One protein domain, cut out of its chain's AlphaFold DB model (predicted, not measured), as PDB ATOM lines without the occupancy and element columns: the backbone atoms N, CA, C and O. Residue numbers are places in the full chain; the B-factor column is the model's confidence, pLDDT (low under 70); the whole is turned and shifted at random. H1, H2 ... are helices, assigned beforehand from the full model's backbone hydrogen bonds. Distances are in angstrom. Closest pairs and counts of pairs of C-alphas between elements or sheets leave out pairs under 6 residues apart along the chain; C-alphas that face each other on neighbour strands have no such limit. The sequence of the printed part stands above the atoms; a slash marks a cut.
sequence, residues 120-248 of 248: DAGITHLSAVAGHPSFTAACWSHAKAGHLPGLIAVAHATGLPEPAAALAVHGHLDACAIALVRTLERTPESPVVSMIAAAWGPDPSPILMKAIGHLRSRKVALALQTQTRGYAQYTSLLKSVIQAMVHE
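This is residues 120 to 248 of the 248 residues of an uncharacterized protein of Deltaproteobacteria bacterium (UniProt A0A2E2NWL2). Nine helices are stacked one after another along the longest axis in a chain that runs back and forth, wound like a short solenoid in two layers: H1, H3, H5, H7 and H9 in one row, H2, H4, H6 and H8 in the other. The stack is well formed from H1 to H6, with H5 in its middle, and looser at H7 to H9, where H9 packs on H8 at the far end. The printed part has 129 residues, with H1 to H9 in order along the chain and no named strand, and its class is all helix. It is compact, with a radius of gyration of the C-alphas of 13.9 A and spans of 40 by 30 by 21 A.

H1, residues 123 to 129, begins at C-alpha 123 (38.563, 42.916, 17.841) and is 10.1 A long from first to last C-alpha. H2, residues 135 to 144, measures 14.3 A, H3, residues 148 to 158, 15.5 A, and H4, residues 162 to 169, 10.6 A. H5, residues 173 to 186, is the longest helix at 20.0 A and begins at C-alpha 173 (40.434, 33.455, 34.842). H6, residues 192 to 200, measures 11.8 A, H7, residues 205 to 214, 14.9 A, and H8, residues 218 to 227, 14.6 A. H9, residues 232 to 244, measures 19.2 A and ends at C-alpha 244 (50.521, 11.781, 27.047).

H5 is the hub, touching H3, H4, H6, H7 and H8. H3 runs the same way as H5 at a shallow tilt of 17 degrees; their closest C-alphas, of His 156 and Arg 182, are 4.6 A apart. H4 and H5 form a hairpin at 19 degrees, closest at Ala 164 and Cys 176, 4.8 A. H7 touches H5 at a steep tilt of 59 degrees, with the C-alphas of Ala 177 and Ala 211 4.4 A apart. H4 and H6 touch the same way, closest at the C-alphas of Ala 165 and Ile 196, 4.4 A. H2 touches H4, with Trp 140 and Ala 166 closest at 4.8 A between C-alphas. H1 touches H3, with Ile 123 and Gly 150 closest at 4.8 A between C-alphas. H6 and H8 only just touch, only at their ends, with 3 pairs of C-alphas within 8 A. H8 and H9 form a hairpin at 11 degrees, closest at the C-alphas of Arg 218 and Ile 242, 5.9 A. H7 and H9 are close but not clearly touching, and H1 and H9 are apart. Every O i to N i+4 pair is within hydrogen-bond range in H1 to H6, H8 and H9; in H7 it is 4 of 6.

The two C-alphas farthest apart, of Ser 134 and Val 246, are 41.2 A apart. The printed part has no cut, and its links between helices are tight. Mean pLDDT of the printed part is 94.2; residues 247 to 248, the second being the chain's last, are under 70.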
ATOM      1  N   ASP A 120      31.636  40.083  19.905       95.69
ATOM      2  CA  ASP A 120      33.015  40.145  19.415       95.69
ATOM      3  C   ASP A 120      33.663  41.521  19.650       95.69
ATOM      4  O   ASP A 120      34.650  41.890  19.014       95.69
ATOM      5  N   ALA A 121      33.099  42.312  20.570       97.94
ATOM      6  CA  ALA A 121      33.580  43.647  20.888       97.94
ATOM      7  C   ALA A 121      35.084  43.688  21.165       97.94
ATOM      8  O   ALA A 121      35.634  42.916  21.946       97.94
ATOM      9  N   GLY A 122      35.741  44.668  20.559       96.94
ATOM     10  CA  GLY A 122      37.145  44.970  20.763       96.94
ATOM     11  C   GLY A 122      38.098  44.365  19.759       96.94
ATOM     12  O   GLY A 122      39.234  44.823  19.746       96.94
ATOM     13  N   ILE A 123      37.677  43.442  18.890       98.06
ATOM     14  CA  ILE A 123      38.563  42.916  17.841       98.06
ATOM     15  C   ILE A 123      39.111  44.071  17.005       98.06
ATOM     16  O   ILE A 123      40.320  44.260  16.923       98.06
ATOM     17  N   THR A 124      38.234  44.908  16.458       98.31
ATOM     18  CA  THR A 124      38.627  45.983  15.541       98.31
ATOM     19  C   THR A 124      39.512  47.021  16.219       98.31
ATOM     20  O   THR A 124      40.554  47.399  15.680       98.31
ATOM     21  N   HIS A 125      39.120  47.476  17.413       98.44
ATOM     22  CA  HIS A 125      39.884  48.480  18.147       98.44
ATOM     23  C   HIS A 125      41.258  47.942  18.561       98.44
ATOM     24  O   HIS A 125      42.274  48.565  18.262       98.44
ATOM     25  N   LEU A 126      41.305  46.765  19.186       98.31
ATOM     26  CA  LEU A 126      42.549  46.185  19.681       98.31
ATOM     27  C   LEU A 126      43.481  45.754  18.542       98.31
ATOM     28  O   LEU A 126      44.691  45.932  18.656       98.31
ATOM     29  N   SER A 127      42.952  45.249  17.424       96.94
ATOM     30  CA  SER A 127      43.760  44.965  16.233       96.94
ATOM     31  C   SER A 127      44.363  46.234  15.632       96.94
ATOM     32  O   SER A 127      45.527  46.212  15.238       96.94
ATOM     33  N   ALA A 128      43.621  47.347  15.599       96.06
ATOM     34  CA  ALA A 128      44.144  48.621  15.104       96.06
ATOM     35  C   ALA A 128      45.275  49.175  15.986       96.06
ATOM     36  O   ALA A 128      46.181  49.833  15.478       96.06
ATOM     37  N   VAL A 129      45.241  48.894  17.293       96.94
ATOM     38  CA  VAL A 129      46.210  49.428  18.258       96.94
ATOM     39  C   VAL A 129      47.295  48.442  18.679       96.94
ATOM     40  O   VAL A 129      48.113  48.805  19.510       96.94
ATOM     41  N   ALA A 130      47.369  47.242  18.095       95.88
ATOM     42  CA  ALA A 130      48.323  46.194  18.488       95.88
ATOM     43  C   ALA A 130      49.803  46.633  18.464       95.88
ATOM     44  O   ALA A 130      50.602  46.147  19.257       95.88
ATOM     45  N   GLY A 131      50.169  47.564  17.575       94.88
ATOM     46  CA  GLY A 131      51.514  48.153  17.495       94.88
ATOM     47  C   GLY A 131      51.647  49.542  18.127       94.88
ATOM     48  O   GLY A 131      52.668  50.198  17.940       94.88
ATOM     49  N   HIS A 132      50.618  50.035  18.818       96.25
ATOM     50  CA  HIS A 132      50.562  51.393  19.355       96.25
ATOM     51  C   HIS A 132      50.839  51.403  20.873       96.25
ATOM     52  O   HIS A 132      50.403  50.486  21.571       96.25
ATOM     53  N   PRO A 133      51.467  52.455  21.446       96.06
ATOM     54  CA  PRO A 133      51.725  52.542  22.892       96.06
ATOM     55  C   PRO A 133      50.483  52.436  23.795       96.06
ATOM     56  O   PRO A 133      50.600  52.152  24.983       96.06
ATOM     57  N   SER A 134      49.284  52.664  23.249       95.38
ATOM     58  CA  SER A 134      48.020  52.520  23.982       95.38
ATOM     59  C   SER A 134      47.487  51.089  24.047       95.38
ATOM     60  O   SER A 134      46.484  50.885  24.728       95.38
ATOM     61  N   PHE A 135      48.114  50.110  23.376       97.81
ATOM     62  CA  PHE A 135      47.596  48.741  23.275       97.81
ATOM     63  C   PHE A 135      47.248  48.145  24.637       97.81
ATOM     64  O   PHE A 135      46.130  47.685  24.863       97.81
ATOM     65  N   THR A 136      48.191  48.252  25.569       97.12
ATOM     66  CA  THR A 136      48.047  47.882  26.973       97.12
ATOM     67  C   THR A 136      46.808  48.554  27.572       97.12
ATOM     68  O   THR A 136      45.830  47.891  27.895       97.12
ATOM     69  N   ALA A 137      46.741  49.884  27.616       97.06
ATOM     70  CA  ALA A 137      45.584  50.581  28.192       97.06
ATOM     71  C   ALA A 137      44.234  50.205  27.530       97.06
ATOM     72  O   ALA A 137      43.205  50.112  28.213       97.06
ATOM     73  N   ALA A 138      44.229  49.943  26.220       97.94
ATOM     74  CA  ALA A 138      43.050  49.493  25.489       97.94
ATOM     75  C   ALA A 138      42.622  48.079  25.917       97.94
ATOM     76  O   ALA A 138      41.447  47.878  26.235       97.94
ATOM     77  N   CYS A 139      43.551  47.122  26.019       98.44
ATOM     78  CA  CYS A 139      43.281  45.765  26.506       98.44
ATOM     79  C   CYS A 139      42.620  45.780  27.894       98.44
ATOM     80  O   CYS A 139      41.604  45.115  28.098       98.44
ATOM     81  N   TRP A 140      43.124  46.600  28.823       98.00
ATOM     82  CA  TRP A 140      42.545  46.747  30.166       98.00
ATOM     83  C   TRP A 140      41.131  47.325  30.102       98.00
ATOM     84  O   TRP A 140      40.222  46.828  30.761       98.00
ATOM     85  N   SER A 141      40.915  48.338  29.262       98.25
ATOM     86  CA  SER A 141      39.595  48.951  29.087       98.25
ATOM     87  C   SER A 141      38.569  47.960  28.516       98.25
ATOM     88  O   SER A 141      37.439  47.896  29.002       98.25
ATOM     89  N   HIS A 142      38.965  47.135  27.541       98.56
ATOM     90  CA  HIS A 142      38.121  46.070  26.991       98.56
ATOM     91  C   HIS A 142      37.861  44.946  28.007       98.56
ATOM     92  O   HIS A 142      36.732  44.464  28.107       98.56
ATOM     93  N   ALA A 143      38.856  44.570  28.815       98.38
ATOM     94  CA  ALA A 143      38.701  43.540  29.845       98.38
ATOM     95  C   ALA A 143      37.756  44.003  30.963       98.38
ATOM     96  O   ALA A 143      36.846  43.268  31.351       98.38
ATOM     97  N   LYS A 144      37.899  45.258  31.409       98.12
ATOM     98  CA  LYS A 144      36.981  45.903  32.357       98.12
ATOM     99  C   LYS A 144      35.544  45.945  31.834       98.12
ATOM    100  O   LYS A 144      34.608  45.793  32.611       98.12
ATOM    101  N   ALA A 145      35.367  46.134  30.527       97.94
ATOM    102  CA  ALA A 145      34.057  46.136  29.880       97.94
ATOM    103  C   ALA A 145      33.468  44.724  29.662       97.94
ATOM    104  O   ALA A 145      32.313  44.606  29.252       97.94
ATOM    105  N   GLY A 146      34.221  43.653  29.933       98.00
ATOM    106  CA  GLY A 146      33.769  42.272  29.738       98.00
ATOM    107  C   GLY A 146      33.819  41.801  28.282       98.00
ATOM    108  O   GLY A 146      33.093  40.886  27.905       98.00
ATOM    109  N   HIS A 147      34.659  42.412  27.446       98.38
ATOM    110  CA  HIS A 147      34.816  42.066  26.031       98.38
ATOM    111  C   HIS A 147      35.731  40.837  25.836       98.38
ATOM    112  O   HIS A 147      36.777  40.901  25.188       98.38
ATOM    113  N   LEU A 148      35.365  39.715  26.466       98.44
ATOM    114  CA  LEU A 148      36.226  38.531  26.588       98.44
ATOM    115  C   LEU A 148      36.523  37.843  25.243       98.44
ATOM    116  O   LEU A 148      37.701  37.581  24.986       98.44
ATOM    117  N   PRO A 149      35.527  37.569  24.370       98.44
ATOM    118  CA  PRO A 149      35.787  36.910  23.088       98.44
ATOM    119  C   PRO A 149      36.742  37.715  22.205       98.44
ATOM    120  O   PRO A 149      37.679  37.151  21.640       98.44
ATOM    121  N   GLY A 150      36.578  39.043  22.170       98.25
ATOM    122  CA  GLY A 150      37.454  39.928  21.405       98.25
ATOM    123  C   GLY A 150      38.903  39.913  21.895       98.25
ATOM    124  O   GLY A 150      39.821  39.811  21.084       98.25
ATOM    125  N   LEU A 151      39.134  39.926  23.213       98.69
ATOM    126  CA  LEU A 151      40.487  39.818  23.783       98.69
ATOM    127  C   LEU A 151      41.156  38.477  23.461       98.69
ATOM    128  O   LEU A 151      42.340  38.450  23.125       98.69
ATOM    129  N   ILE A 152      40.406  37.372  23.521       98.69
ATOM    130  CA  ILE A 152      40.904  36.039  23.149       98.69
ATOM    131  C   ILE A 152      41.256  35.990  21.656       98.69
ATOM    132  O   ILE A 152      42.313  35.475  21.286       98.69
ATOM    133  N   ALA A 153      40.393  36.535  20.796       98.38
ATOM    134  CA  ALA A 153      40.632  36.585  19.357       98.38
ATOM    135  C   ALA A 153      41.883  37.411  19.022       98.38
ATOM    136  O   ALA A 153      42.708  36.989  18.213       98.38
ATOM    137  N   VAL A 154      42.072  38.547  19.696       98.38
ATOM    138  CA  VAL A 154      43.253  39.402  19.521       98.38
ATOM    139  C   VAL A 154      44.516  38.705  20.017       98.38
ATOM    140  O   VAL A 154      45.512  38.721  19.301       98.38
ATOM    141  N   ALA A 155      44.480  38.043  21.179       98.38
ATOM    142  CA  ALA A 155      45.597  37.233  21.677       98.38
ATOM    143  C   ALA A 155      46.039  36.180  20.648       98.38
ATOM    144  O   ALA A 155      47.230  36.034  20.377       98.38
ATOM    145  N   HIS A 156      45.076  35.493  20.027       97.94
ATOM    146  CA  HIS A 156      45.353  34.509  18.985       97.94
ATOM    147  C   HIS A 156      45.935  35.142  17.713       97.94
ATOM    148  O   HIS A 156      46.882  34.616  17.133       97.94
ATOM    149  N   ALA A 157      45.384  36.270  17.264       97.69
ATOM    150  CA  ALA A 157      45.810  36.909  16.024       97.69
ATOM    151  C   ALA A 157      47.223  37.512  16.131       97.69
ATOM    152  O   ALA A 157      48.028  37.398  15.200       97.69
ATOM    153  N   THR A 158      47.535  38.146  17.263       97.44
ATOM    154  CA  THR A 158      48.772  38.918  17.439       97.44
ATOM    155  C   THR A 158      49.873  38.138  18.152       97.44
ATOM    156  O   THR A 158      51.048  38.417  17.931       97.44
ATOM    157  N   GLY A 159      49.525  37.155  18.991       97.62
ATOM    158  CA  GLY A 159      50.485  36.463  19.856       97.62
ATOM    159  C   GLY A 159      51.073  37.364  20.949       97.62
ATOM    160  O   GLY A 159      52.106  37.040  21.539       97.62
ATOM    161  N   LEU A 160      50.428  38.501  21.211       98.19
ATOM    162  CA  LEU A 160      50.835  39.448  22.239       98.19
ATOM    163  C   LEU A 160      50.292  39.031  23.622       98.19
ATOM    164  O   LEU A 160      49.211  38.434  23.702       98.19
ATOM    165  N   PRO A 161      51.037  39.291  24.713       98.25
ATOM    166  CA  PRO A 161      50.663  38.855  26.061       98.25
ATOM    167  C   PRO A 161      49.642  39.763  26.776       98.25
ATOM    168  O   PRO A 161      48.970  39.315  27.709       98.25
ATOM    169  N   GLU A 162      49.502  41.024  26.367       98.44
ATOM    170  CA  GLU A 162      48.675  42.048  27.021       98.44
ATOM    171  C   GLU A 162      47.195  41.661  27.165       98.44
ATOM    172  O   GLU A 162      46.645  41.895  28.246       98.44
ATOM    173  N   PRO A 163      46.521  41.049  26.164       98.56
ATOM    174  CA  PRO A 163      45.121  40.666  26.323       98.56
ATOM    175  C   PRO A 163      44.916  39.650  27.454       98.56
ATOM    176  O   PRO A 163      43.977  39.780  28.237       98.56
ATOM    177  N   ALA A 164      45.814  38.666  27.587       98.44
ATOM    178  CA  ALA A 164      45.737  37.669  28.652       98.44
ATOM    179  C   ALA A 164      45.991  38.301  30.032       98.44
ATOM    180  O   ALA A 164      45.262  38.015  30.983       98.44
ATOM    181  N   ALA A 165      46.966  39.207  30.134       98.25
ATOM    182  CA  ALA A 165      47.253  39.931  31.371       98.25
ATOM    183  C   ALA A 165      46.084  40.829  31.813       98.25
ATOM    184  O   ALA A 165      45.704  40.817  32.983       98.25
ATOM    185  N   ALA A 166      45.450  41.539  30.875       98.38
ATOM    186  CA  ALA A 166      44.263  42.343  31.152       98.38
ATOM    187  C   ALA A 166      43.098  41.491  31.689       98.38
ATOM    188  O   ALA A 166      42.427  41.880  32.648       98.38
ATOM    189  N   LEU A 167      42.875  40.304  31.113       98.56
ATOM    190  CA  LEU A 167      41.862  39.360  31.594       98.56
ATOM    191  C   LEU A 167      42.153  38.879  33.023       98.56
ATOM    192  O   LEU A 167      41.225  38.795  33.829       98.56
ATOM    193  N   ALA A 168      43.422  38.616  33.358       97.69
ATOM    194  CA  ALA A 168      43.833  38.207  34.701       97.69
ATOM    195  C   ALA A 168      43.538  39.292  35.751       97.69
ATOM    196  O   ALA A 168      42.886  39.016  36.757       97.69
ATOM    197  N   VAL A 169      43.948  40.538  35.482       96.62
ATOM    198  CA  VAL A 169      43.740  41.693  36.380       96.62
ATOM    199  C   VAL A 169      42.263  41.908  36.709       96.62
ATOM    200  O   VAL A 169      41.923  42.284  37.828       96.62
ATOM    201  N   HIS A 170      41.377  41.642  35.751       96.81
ATOM    202  CA  HIS A 170      39.933  41.800  35.920       96.81
ATOM    203  C   HIS A 170      39.208  40.521  36.375       96.81
ATOM    204  O   HIS A 170      37.980  40.495  36.386       96.81
ATOM    205  N   GLY A 171      39.939  39.478  36.783       95.50
ATOM    206  CA  GLY A 171      39.374  38.265  37.386       95.50
ATOM    207  C   GLY A 171      38.743  37.276  36.399       95.50
ATOM    208  O   GLY A 171      38.109  36.310  36.821       95.50
ATOM    209  N   HIS A 172      38.936  37.461  35.091       97.25
ATOM    210  CA  HIS A 172      38.374  36.595  34.047       97.25
ATOM    211  C   HIS A 172      39.266  35.372  33.806       97.25
ATOM    212  O   HIS A 172      39.851  35.217  32.735       97.25
ATOM    213  N   LEU A 173      39.407  34.508  34.817       96.50
ATOM    214  CA  LEU A 173      40.434  33.455  34.842       96.50
ATOM    215  C   LEU A 173      40.312  32.433  33.698       96.50
ATOM    216  O   LEU A 173      41.329  32.045  33.129       96.50
ATOM    217  N   ASP A 174      39.095  32.011  33.338       97.50
ATOM    218  CA  ASP A 174      38.883  31.067  32.227       97.50
ATOM    219  C   ASP A 174      39.242  31.695  30.875       97.50
ATOM    220  O   ASP A 174      39.977  31.110  30.081       97.50
ATOM    221  N   ALA A 175      38.798  32.931  30.636       98.19
ATOM    222  CA  ALA A 175      39.152  33.664  29.426       98.19
ATOM    223  C   ALA A 175      40.662  33.941  29.354       98.19
ATOM    224  O   ALA A 175      41.259  33.808  28.290       98.19
ATOM    225  N   CYS A 176      41.289  34.280  30.485       98.44
ATOM    226  CA  CYS A 176      42.734  34.470  30.596       98.44
ATOM    227  C   CYS A 176      43.497  33.192  30.225       98.44
ATOM    228  O   CYS A 176      44.432  33.247  29.430       98.44
ATOM    229  N   ALA A 177      43.071  32.036  30.743       98.31
ATOM    230  CA  ALA A 177      43.673  30.745  30.431       98.31
ATOM    231  C   ALA A 177      43.583  30.402  28.936       98.31
ATOM    232  O   ALA A 177      44.564  29.950  28.345       98.31
ATOM    233  N   ILE A 178      42.432  30.663  28.307       98.56
ATOM    234  CA  ILE A 178      42.262  30.481  26.860       98.56
ATOM    235  C   ILE A 178      43.169  31.450  26.094       98.56
ATOM    236  O   ILE A 178      43.899  31.018  25.204       98.56
ATOM    237  N   ALA A 179      43.161  32.740  26.445       98.62
ATOM    238  CA  ALA A 179      43.990  33.754  25.798       98.62
ATOM    239  C   ALA A 179      45.485  33.417  25.903       98.62
ATOM    240  O   ALA A 179      46.183  33.499  24.903       98.62
ATOM    241  N   LEU A 180      45.957  32.950  27.063       98.50
ATOM    242  CA  LEU A 180      47.325  32.468  27.268       98.50
ATOM    243  C   LEU A 180      47.679  31.358  26.271       98.50
ATOM    244  O   LEU A 180      48.698  31.450  25.587       98.50
ATOM    245  N   VAL A 181      46.843  30.321  26.162       98.38
ATOM    246  CA  VAL A 181      47.090  29.204  25.234       98.38
ATOM    247  C   VAL A 181      47.099  29.696  23.786       98.38
ATOM    248  O   VAL A 181      48.017  29.357  23.042       98.38
ATOM    249  N   ARG A 182      46.146  30.553  23.401       98.31
ATOM    250  CA  ARG A 182      46.086  31.155  22.057       98.31
ATOM    251  C   ARG A 182      47.298  32.032  21.737       98.31
ATOM    252  O   ARG A 182      47.808  31.987  20.619       98.31
ATOM    253  N   THR A 183      47.789  32.789  22.715       98.56
ATOM    254  CA  THR A 183      49.019  33.576  22.592       98.56
ATOM    255  C   THR A 183      50.209  32.667  22.274       98.56
ATOM    256  O   THR A 183      50.974  32.974  21.362       98.56
ATOM    257  N   LEU A 184      50.342  31.526  22.959       98.19
ATOM    258  CA  LEU A 184      51.435  30.568  22.735       98.19
ATOM    259  C   LEU A 184      51.288  29.747  21.446       98.19
ATOM    260  O   LEU A 184      52.294  29.389  20.835       98.19
ATOM    261  N   GLU A 185      50.059  29.451  21.015       97.38
ATOM    262  CA  GLU A 185      49.785  28.860  19.697       97.38
ATOM    263  C   GLU A 185      50.340  29.740  18.576       97.38
ATOM    264  O   GLU A 185      50.972  29.238  17.642       97.38
ATOM    265  N   ARG A 186      50.146  31.058  18.698       97.44
ATOM    266  CA  ARG A 186      50.630  32.039  17.728       97.44
ATOM    267  C   ARG A 186      52.124  32.322  17.868       97.44
ATOM    268  O   ARG A 186      52.844  32.275  16.873       97.44
ATOM    269  N   THR A 187      52.577  32.588  19.091       97.50
ATOM    270  CA  THR A 187      53.947  33.003  19.413       97.50
ATOM    271  C   THR A 187      54.439  32.236  20.649       97.50
ATOM    272  O   THR A 187      54.277  32.709  21.774       97.50
ATOM    273  N   PRO A 188      55.076  31.061  20.467       96.50
ATOM    274  CA  PRO A 188      55.566  30.221  21.570       96.50
ATOM    275  C   PRO A 188      56.527  30.929  22.537       96.50
ATOM    276  O   PRO A 188      56.546  30.623  23.726       96.50
ATOM    277  N   GLU A 189      57.298  31.894  22.032       96.19
ATOM    278  CA  GLU A 189      58.268  32.678  22.810       96.19
ATOM    279  C   GLU A 189      57.644  33.899  23.514       96.19
ATOM    280  O   GLU A 189      58.344  34.665  24.171       96.19
ATOM    281  N   SER A 190      56.331  34.123  23.371       97.06
ATOM    282  CA  SER A 190      55.650  35.270  23.980       97.06
ATOM    283  C   SER A 190      55.743  35.198  25.507       97.06
ATOM    284  O   SER A 190      55.372  34.165  26.061       97.06
ATOM    285  N   PRO A 191      56.163  36.259  26.221       96.62
ATOM    286  CA  PRO A 191      56.369  36.248  27.673       96.62
ATOM    287  C   PRO A 191      55.041  36.342  28.455       96.62
ATOM    288  O   PRO A 191      54.891  37.116  29.398       96.62
ATOM    289  N   VAL A 192      54.027  35.582  28.043       97.69
ATOM    290  CA  VAL A 192      52.653  35.716  28.533       97.69
ATOM    291  C   VAL A 192      52.509  35.345  30.005       97.69
ATOM    292  O   VAL A 192      51.802  36.038  30.731       97.69
ATOM    293  N   VAL A 193      53.227  34.327  30.492       96.12
ATOM    294  CA  VAL A 193      53.165  33.943  31.914       96.12
ATOM    295  C   VAL A 193      53.796  35.016  32.799       96.12
ATOM    296  O   VAL A 193      53.235  35.348  33.842       96.12
ATOM    297  N   SER A 194      54.934  35.588  32.395       94.69
ATOM    298  CA  SER A 194      55.587  36.646  33.172       94.69
ATOM    299  C   SER A 194      54.794  37.951  33.136       94.69
ATOM    300  O   SER A 194      54.696  38.610  34.166       94.69
ATOM    301  N   MET A 195      54.161  38.292  32.009       96.25
ATOM    302  CA  MET A 195      53.261  39.446  31.928       96.25
ATOM    303  C   MET A 195      52.024  39.266  32.821       96.25
ATOM    304  O   MET A 195      51.655  40.186  33.549       96.25
ATOM    305  N   ILE A 196      51.405  38.078  32.821       96.88
ATOM    306  CA  ILE A 196      50.295  37.765  33.735       96.88
ATOM    307  C   ILE A 196      50.757  37.888  35.188       96.88
ATOM    308  O   ILE A 196      50.075  38.532  35.980       96.88
ATOM    309  N   ALA A 197      51.918  37.326  35.536       94.50
ATOM    310  CA  ALA A 197      52.439  37.395  36.898       94.50
ATOM    311  C   ALA A 197      52.750  38.838  37.334       94.50
ATOM    312  O   ALA A 197      52.456  39.229  38.461       94.50
ATOM    313  N   ALA A 198      53.290  39.659  36.430       94.38
ATOM    314  CA  ALA A 198      53.550  41.071  36.692       94.38
ATOM    315  C   ALA A 198      52.257  41.877  36.901       94.38
ATOM    316  O   ALA A 198      52.229  42.788  37.724       94.38
ATOM    317  N   ALA A 199      51.191  41.550  36.166       93.44
ATOM    318  CA  ALA A 199      49.933  42.284  36.219       93.44
ATOM    319  C   ALA A 199      49.012  41.832  37.368       93.44
ATOM    320  O   ALA A 199      48.377  42.665  38.010       93.44
ATOM    321  N   TRP A 200      48.917  40.523  37.615       93.75
ATOM    322  CA  TRP A 200      47.960  39.923  38.552       93.75
ATOM    323  C   TRP A 200      48.572  39.568  39.912       93.75
ATOM    324  O   TRP A 200      47.896  39.657  40.935       93.75
ATOM    325  N   GLY A 201      49.852  39.191  39.937       90.56
ATOM    326  CA  GLY A 201      50.562  38.751  41.134       90.56
ATOM    327  C   GLY A 201      51.507  37.576  40.854       90.56
ATOM    328  O   GLY A 201      51.343  36.864  39.862       90.56
ATOM    329  N   PRO A 202      52.491  37.332  41.736       85.00
ATOM    330  CA  PRO A 202      53.589  36.396  41.481       85.00
ATOM    331  C   PRO A 202      53.167  34.924  41.425       85.00
ATOM    332  O   PRO A 202      53.973  34.090  41.022       85.00
ATOM    333  N   ASP A 203      51.938  34.591  41.826       88.00
ATOM    334  CA  ASP A 203      51.416  33.228  41.790       88.00
ATOM    335  C   ASP A 203      50.303  33.067  40.731       88.00
ATOM    336  O   ASP A 203      49.122  33.152  41.066       88.00
ATOM    337  N   PRO A 204      50.636  32.796  39.450       89.75
ATOM    338  CA  PRO A 204      49.666  32.580  38.373       89.75
ATOM    339  C   PRO A 204      48.941  31.218  38.458       89.75
ATOM    340  O   PRO A 204      48.296  30.795  37.494       89.75
ATOM    341  N   SER A 205      49.039  30.508  39.587       89.38
ATOM    342  CA  SER A 205      48.630  29.109  39.736       89.38
ATOM    343  C   SER A 205      47.204  28.778  39.254       89.38
ATOM    344  O   SER A 205      47.042  27.853  38.445       89.38
ATOM    345  N   PRO A 206      46.153  29.521  39.657       91.81
ATOM    346  CA  PRO A 206      44.783  29.258  39.202       91.81
ATOM    347  C   PRO A 206      44.595  29.376  37.686       91.81
ATOM    348  O   PRO A 206      43.805  28.633  37.100       91.81
ATOM    349  N   ILE A 207      45.334  30.280  37.039       94.81
ATOM    350  CA  ILE A 207      45.283  30.492  35.587       94.81
ATOM    351  C   ILE A 207      46.003  29.347  34.874       94.81
ATOM    352  O   ILE A 207      45.466  28.778  33.926       94.81
ATOM    353  N   LEU A 208      47.187  28.960  35.362       94.00
ATOM    354  CA  LEU A 208      47.973  27.868  34.784       94.00
ATOM    355  C   LEU A 208      47.229  26.528  34.840       94.00
ATOM    356  O   LEU A 208      47.225  25.793  33.852       94.00
ATOM    357  N   MET A 209      46.542  26.228  35.948       92.94
ATOM    358  CA  MET A 209      45.720  25.015  36.057       92.94
ATOM    359  C   MET A 209      44.612  24.966  35.001       92.94
ATOM    360  O   MET A 209      44.401  23.928  34.376       92.94
ATOM    361  N   LYS A 210      43.929  26.091  34.763       95.44
ATOM    362  CA  LYS A 210      42.897  26.198  33.723       95.44
ATOM    363  C   LYS A 210      43.504  26.083  32.322       95.44
ATOM    364  O   LYS A 210      42.978  25.350  31.489       95.44
ATOM    365  N   ALA A 211      44.645  26.733  32.077       95.56
ATOM    366  CA  ALA A 211      45.324  26.721  30.780       95.56
ATOM    367  C   ALA A 211      45.709  25.303  30.338       95.56
ATOM    368  O   ALA A 211      45.546  24.960  29.168       95.56
ATOM    369  N   ILE A 212      46.134  24.448  31.275       93.94
ATOM    370  CA  ILE A 212      46.472  23.045  30.995       93.94
ATOM    371  C   ILE A 212      45.289  22.283  30.380       93.94
ATOM    372  O   ILE A 212      45.488  21.524  29.433       93.94
ATOM    373  N   GLY A 213      44.055  22.533  30.833       91.94
ATOM    374  CA  GLY A 213      42.848  21.918  30.263       91.94
ATOM    375  C   GLY A 213      42.570  22.310  28.803       91.94
ATOM    376  O   GLY A 213      41.901  21.572  28.069       91.94
ATOM    377  N   HIS A 214      43.124  23.440  28.356       94.44
ATOM    378  CA  HIS A 214      42.983  23.962  26.997       94.44
ATOM    379  C   HIS A 214      44.140  23.586  26.067       94.44
ATOM    380  O   HIS A 214      44.045  23.838  24.868       94.44
ATOM    381  N   LEU A 215      45.208  22.956  26.566       94.44
ATOM    382  CA  LEU A 215      46.312  22.519  25.715       94.44
ATOM    383  C   LEU A 215      45.832  21.448  24.726       94.44
ATOM    384  O   LEU A 215      45.219  20.445  25.104       94.44
ATOM    385  N   ARG A 216      46.117  21.674  23.442       91.56
ATOM    386  CA  ARG A 216      45.809  20.743  22.341       91.56
ATOM    387  C   ARG A 216      47.019  20.383  21.486       91.56
ATOM    388  O   ARG A 216      46.919  19.497  20.656       91.56
ATOM    389  N   SER A 217      48.161  21.033  21.706       93.00
ATOM    390  CA  SER A 217      49.383  20.804  20.939       93.00
ATOM    391  C   SER A 217      50.575  20.610  21.863       93.00
ATOM    392  O   SER A 217      50.801  21.398  22.789       93.00
ATOM    393  N   ARG A 218      51.395  19.601  21.551       94.00
ATOM    394  CA  ARG A 218      52.660  19.333  22.243       94.00
ATOM    395  C   ARG A 218      53.606  20.534  22.190       94.00
ATOM    396  O   ARG A 218      54.252  20.849  23.186       94.00
ATOM    397  N   LYS A 219      53.647  21.241  21.054       94.62
ATOM    398  CA  LYS A 219      54.449  22.461  20.867       94.62
ATOM    399  C   LYS A 219      54.069  23.542  21.882       94.62
ATOM    400  O   LYS A 219      54.942  24.129  22.514       94.62
ATOM    401  N   VAL A 220      52.771  23.768  22.074       95.88
ATOM    402  CA  VAL A 220      52.252  24.777  23.010       95.88
ATOM    403  C   VAL A 220      52.499  24.361  24.459       95.88
ATOM    404  O   VAL A 220      52.895  25.184  25.280       95.88
ATOM    405  N   ALA A 221      52.343  23.073  24.770       95.19
ATOM    406  CA  ALA A 221      52.643  22.540  26.095       95.19
ATOM    407  C   ALA A 221      54.132  22.703  26.468       95.19
ATOM    408  O   ALA A 221      54.445  23.086  27.596       95.19
ATOM    409  N   LEU A 222      55.050  22.480  25.518       95.19
ATOM    410  CA  LEU A 222      56.490  22.720  25.693       95.19
ATOM    411  C   LEU A 222      56.821  24.210  25.883       95.19
ATOM    412  O   LEU A 222      57.657  24.558  26.724       95.19
ATOM    413  N   ALA A 223      56.149  25.090  25.138       95.88
ATOM    414  CA  ALA A 223      56.287  26.537  25.293       95.88
ATOM    415  C   ALA A 223      55.863  26.985  26.702       95.88
ATOM    416  O   ALA A 223      56.625  27.649  27.407       95.88
ATOM    417  N   LEU A 224      54.697  26.518  27.162       96.12
ATOM    418  CA  LEU A 224      54.207  26.791  28.511       96.12
ATOM    419  C   LEU A 224      55.167  26.250  29.579       96.12
ATOM    420  O   LEU A 224      55.517  26.973  30.509       96.12
ATOM    421  N   GLN A 225      55.662  25.019  29.413       94.75
ATOM    422  CA  GLN A 225      56.620  24.405  30.336       94.75
ATOM    423  C   GLN A 225      57.889  25.247  30.507       94.75
ATOM    424  O   GLN A 225      58.421  25.343  31.614       94.75
ATOM    425  N   THR A 226      58.378  25.858  29.427       93.12
ATOM    426  CA  THR A 226      59.571  26.712  29.470       93.12
ATOM    427  C   THR A 226      59.345  27.950  30.331       93.12
ATOM    428  O   THR A 226      60.221  28.315  31.115       93.12
ATOM    429  N   GLN A 227      58.154  28.542  30.264       92.88
ATOM    430  CA  GLN A 227      57.810  29.728  31.048       92.88
ATOM    431  C   GLN A 227      57.459  29.411  32.505       92.88
ATOM    432  O   GLN A 227      57.615  30.263  33.376       92.88
ATOM    433  N   THR A 228      57.035  28.181  32.805       91.19
ATOM    434  CA  THR A 228      56.659  27.775  34.165       91.19
ATOM    435  C   THR A 228      57.789  27.110  34.957       91.19
ATOM    436  O   THR A 228      57.526  26.526  36.006       91.19
ATOM    437  N   ARG A 229      59.050  27.172  34.500       85.81
ATOM    438  CA  ARG A 229      60.194  26.517  35.178       85.81
ATOM    439  C   ARG A 229      60.394  26.964  36.628       85.81
ATOM    440  O   ARG A 229      60.825  26.164  37.449       85.81
ATOM    441  N   GLY A 230      60.053  28.215  36.943       83.75
ATOM    442  CA  GLY A 230      60.093  28.751  38.310       83.75
ATOM    443  C   GLY A 230      59.030  28.169  39.248       83.75
ATOM    444  O   GLY A 230      59.095  28.390  40.451       83.75
ATOM    445  N   TYR A 231      58.074  27.399  38.720       84.69
ATOM    446  CA  TYR A 231      56.958  26.839  39.470       84.69
ATOM    447  C   TYR A 231      57.007  25.303  39.420       84.69
ATOM    448  O   TYR A 231      56.519  24.658  38.483       84.69
ATOM    449  N   ALA A 232      57.615  24.699  40.447       81.69
ATOM    450  CA  ALA A 232      57.914  23.264  40.497       81.69
ATOM    451  C   ALA A 232      56.682  22.371  40.247       81.69
ATOM    452  O   ALA A 232      56.761  21.398  39.489       81.69
ATOM    453  N   GLN A 233      55.529  22.742  40.813       82.31
ATOM    454  CA  GLN A 233      54.278  21.991  40.672       82.31
ATOM    455  C   GLN A 233      53.823  21.856  39.209       82.31
ATOM    456  O   GLN A 233      53.508  20.751  38.764       82.31
ATOM    457  N   TYR A 234      53.910  22.924  38.409       84.19
ATOM    458  CA  TYR A 234      53.513  22.903  36.995       84.19
ATOM    459  C   TYR A 234      54.500  22.168  36.110       84.19
ATOM    460  O   TYR A 234      54.103  21.525  35.144       84.19
ATOM    461  N   THR A 235      55.786  22.219  36.455       80.94
ATOM    462  CA  THR A 235      56.815  21.515  35.689       80.94
ATOM    463  C   THR A 235      56.554  20.008  35.679       80.94
ATOM    464  O   THR A 235      56.679  19.379  34.628       80.94
ATOM    465  N   SER A 236      56.163  19.428  36.819       84.81
ATOM    466  CA  SER A 236      55.818  18.002  36.907       84.81
ATOM    467  C   SER A 236      54.552  17.659  36.113       84.81
ATOM    468  O   SER A 236      54.582  16.764  35.271       84.81
ATOM    469  N   LEU A 237      53.482  18.440  36.294       88.31
ATOM    470  CA  LEU A 237      52.201  18.235  35.623       88.31
ATOM    471  C   LEU A 237      52.325  18.360  34.098       88.31
ATOM    472  O   LEU A 237      51.850  17.497  33.362       88.31
ATOM    473  N   LEU A 238      53.020  19.391  33.610       90.19
ATOM    474  CA  LEU A 238      53.248  19.591  32.180       90.19
ATOM    475  C   LEU A 238      54.102  18.477  31.573       90.19
ATOM    476  O   LEU A 238      53.831  18.086  30.444       90.19
ATOM    477  N   LYS A 239      55.080  17.908  32.299       88.81
ATOM    478  CA  LYS A 239      55.816  16.723  31.818       88.81
ATOM    479  C   LYS A 239      54.868  15.554  31.553       88.81
ATOM    480  O   LYS A 239      54.947  14.965  30.479       88.81
ATOM    481  N   SER A 240      53.966  15.258  32.489       88.88
ATOM    482  CA  SER A 240      52.976  14.188  32.327       88.88
ATOM    483  C   SER A 240      52.030  14.455  31.153       88.88
ATOM    484  O   SER A 240      51.805  13.566  30.337       88.88
ATOM    485  N   VAL A 241      51.536  15.691  31.011       89.94
ATOM    486  CA  VAL A 241      50.671  16.087  29.885       89.94
ATOM    487  C   VAL A 241      51.401  15.953  28.545       89.94
ATOM    488  O   VAL A 241      50.870  15.360  27.613       89.94
ATOM    489  N   ILE A 242      52.642  16.440  28.448       91.88
ATOM    490  CA  ILE A 242      53.462  16.359  27.229       91.88
ATOM    491  C   ILE A 242      53.753  14.904  26.849       91.88
ATOM    492  O   ILE A 242      53.739  14.574  25.666       91.88
ATOM    493  N   GLN A 243      54.023  14.032  27.823       90.25
ATOM    494  CA  GLN A 243      54.243  12.603  27.575       90.25
ATOM    495  C   GLN A 243      52.985  11.906  27.045       90.25
ATOM    496  O   GLN A 243      53.105  11.031  26.193       90.25
ATOM    497  N   ALA A 244      51.802  12.312  27.511       88.75
ATOM    498  CA  ALA A 244      50.521  11.781  27.047       88.75
ATOM    499  C   ALA A 244      50.097  12.317  25.663       88.75
ATOM    500  O   ALA A 244      49.287  11.688  24.984       88.75
ATOM    501  N   MET A 245      50.638  13.460  25.227       90.12
ATOM    502  CA  MET A 245      50.430  13.999  23.882       90.12
ATOM    503  C   MET A 245      51.284  13.222  22.866       90.12
ATOM    504  O   MET A 245      52.499  13.434  22.760       90.12
ATOM    505  N   VAL A 246      50.636  12.301  22.144       76.81
ATOM    506  CA  VAL A 246      51.219  11.501  21.051       76.81
ATOM    507  C   VAL A 246      51.838  12.428  19.994       76.81
ATOM    508  O   VAL A 246      51.361  13.541  19.793       76.81
ATOM    509  N   HIS A 247      52.942  11.991  19.381       56.19
ATOM    510  CA  HIS A 247      53.684  12.727  18.353       56.19
ATOM    511  C   HIS A 247      52.789  13.076  17.148       56.19
ATOM    512  O   HIS A 247      52.612  12.242  16.263       56.19
ATOM    513  N   GLU A 248      52.245  14.291  17.129       47.34
ATOM    514  CA  GLU A 248      51.819  14.995  15.910       47.34
ATOM    515  C   GLU A 248      52.947  15.900  15.408       47.34
ATOM    516  O   GLU A 248      53.547  16.621  16.248       47.34
TER     517      GLU A 248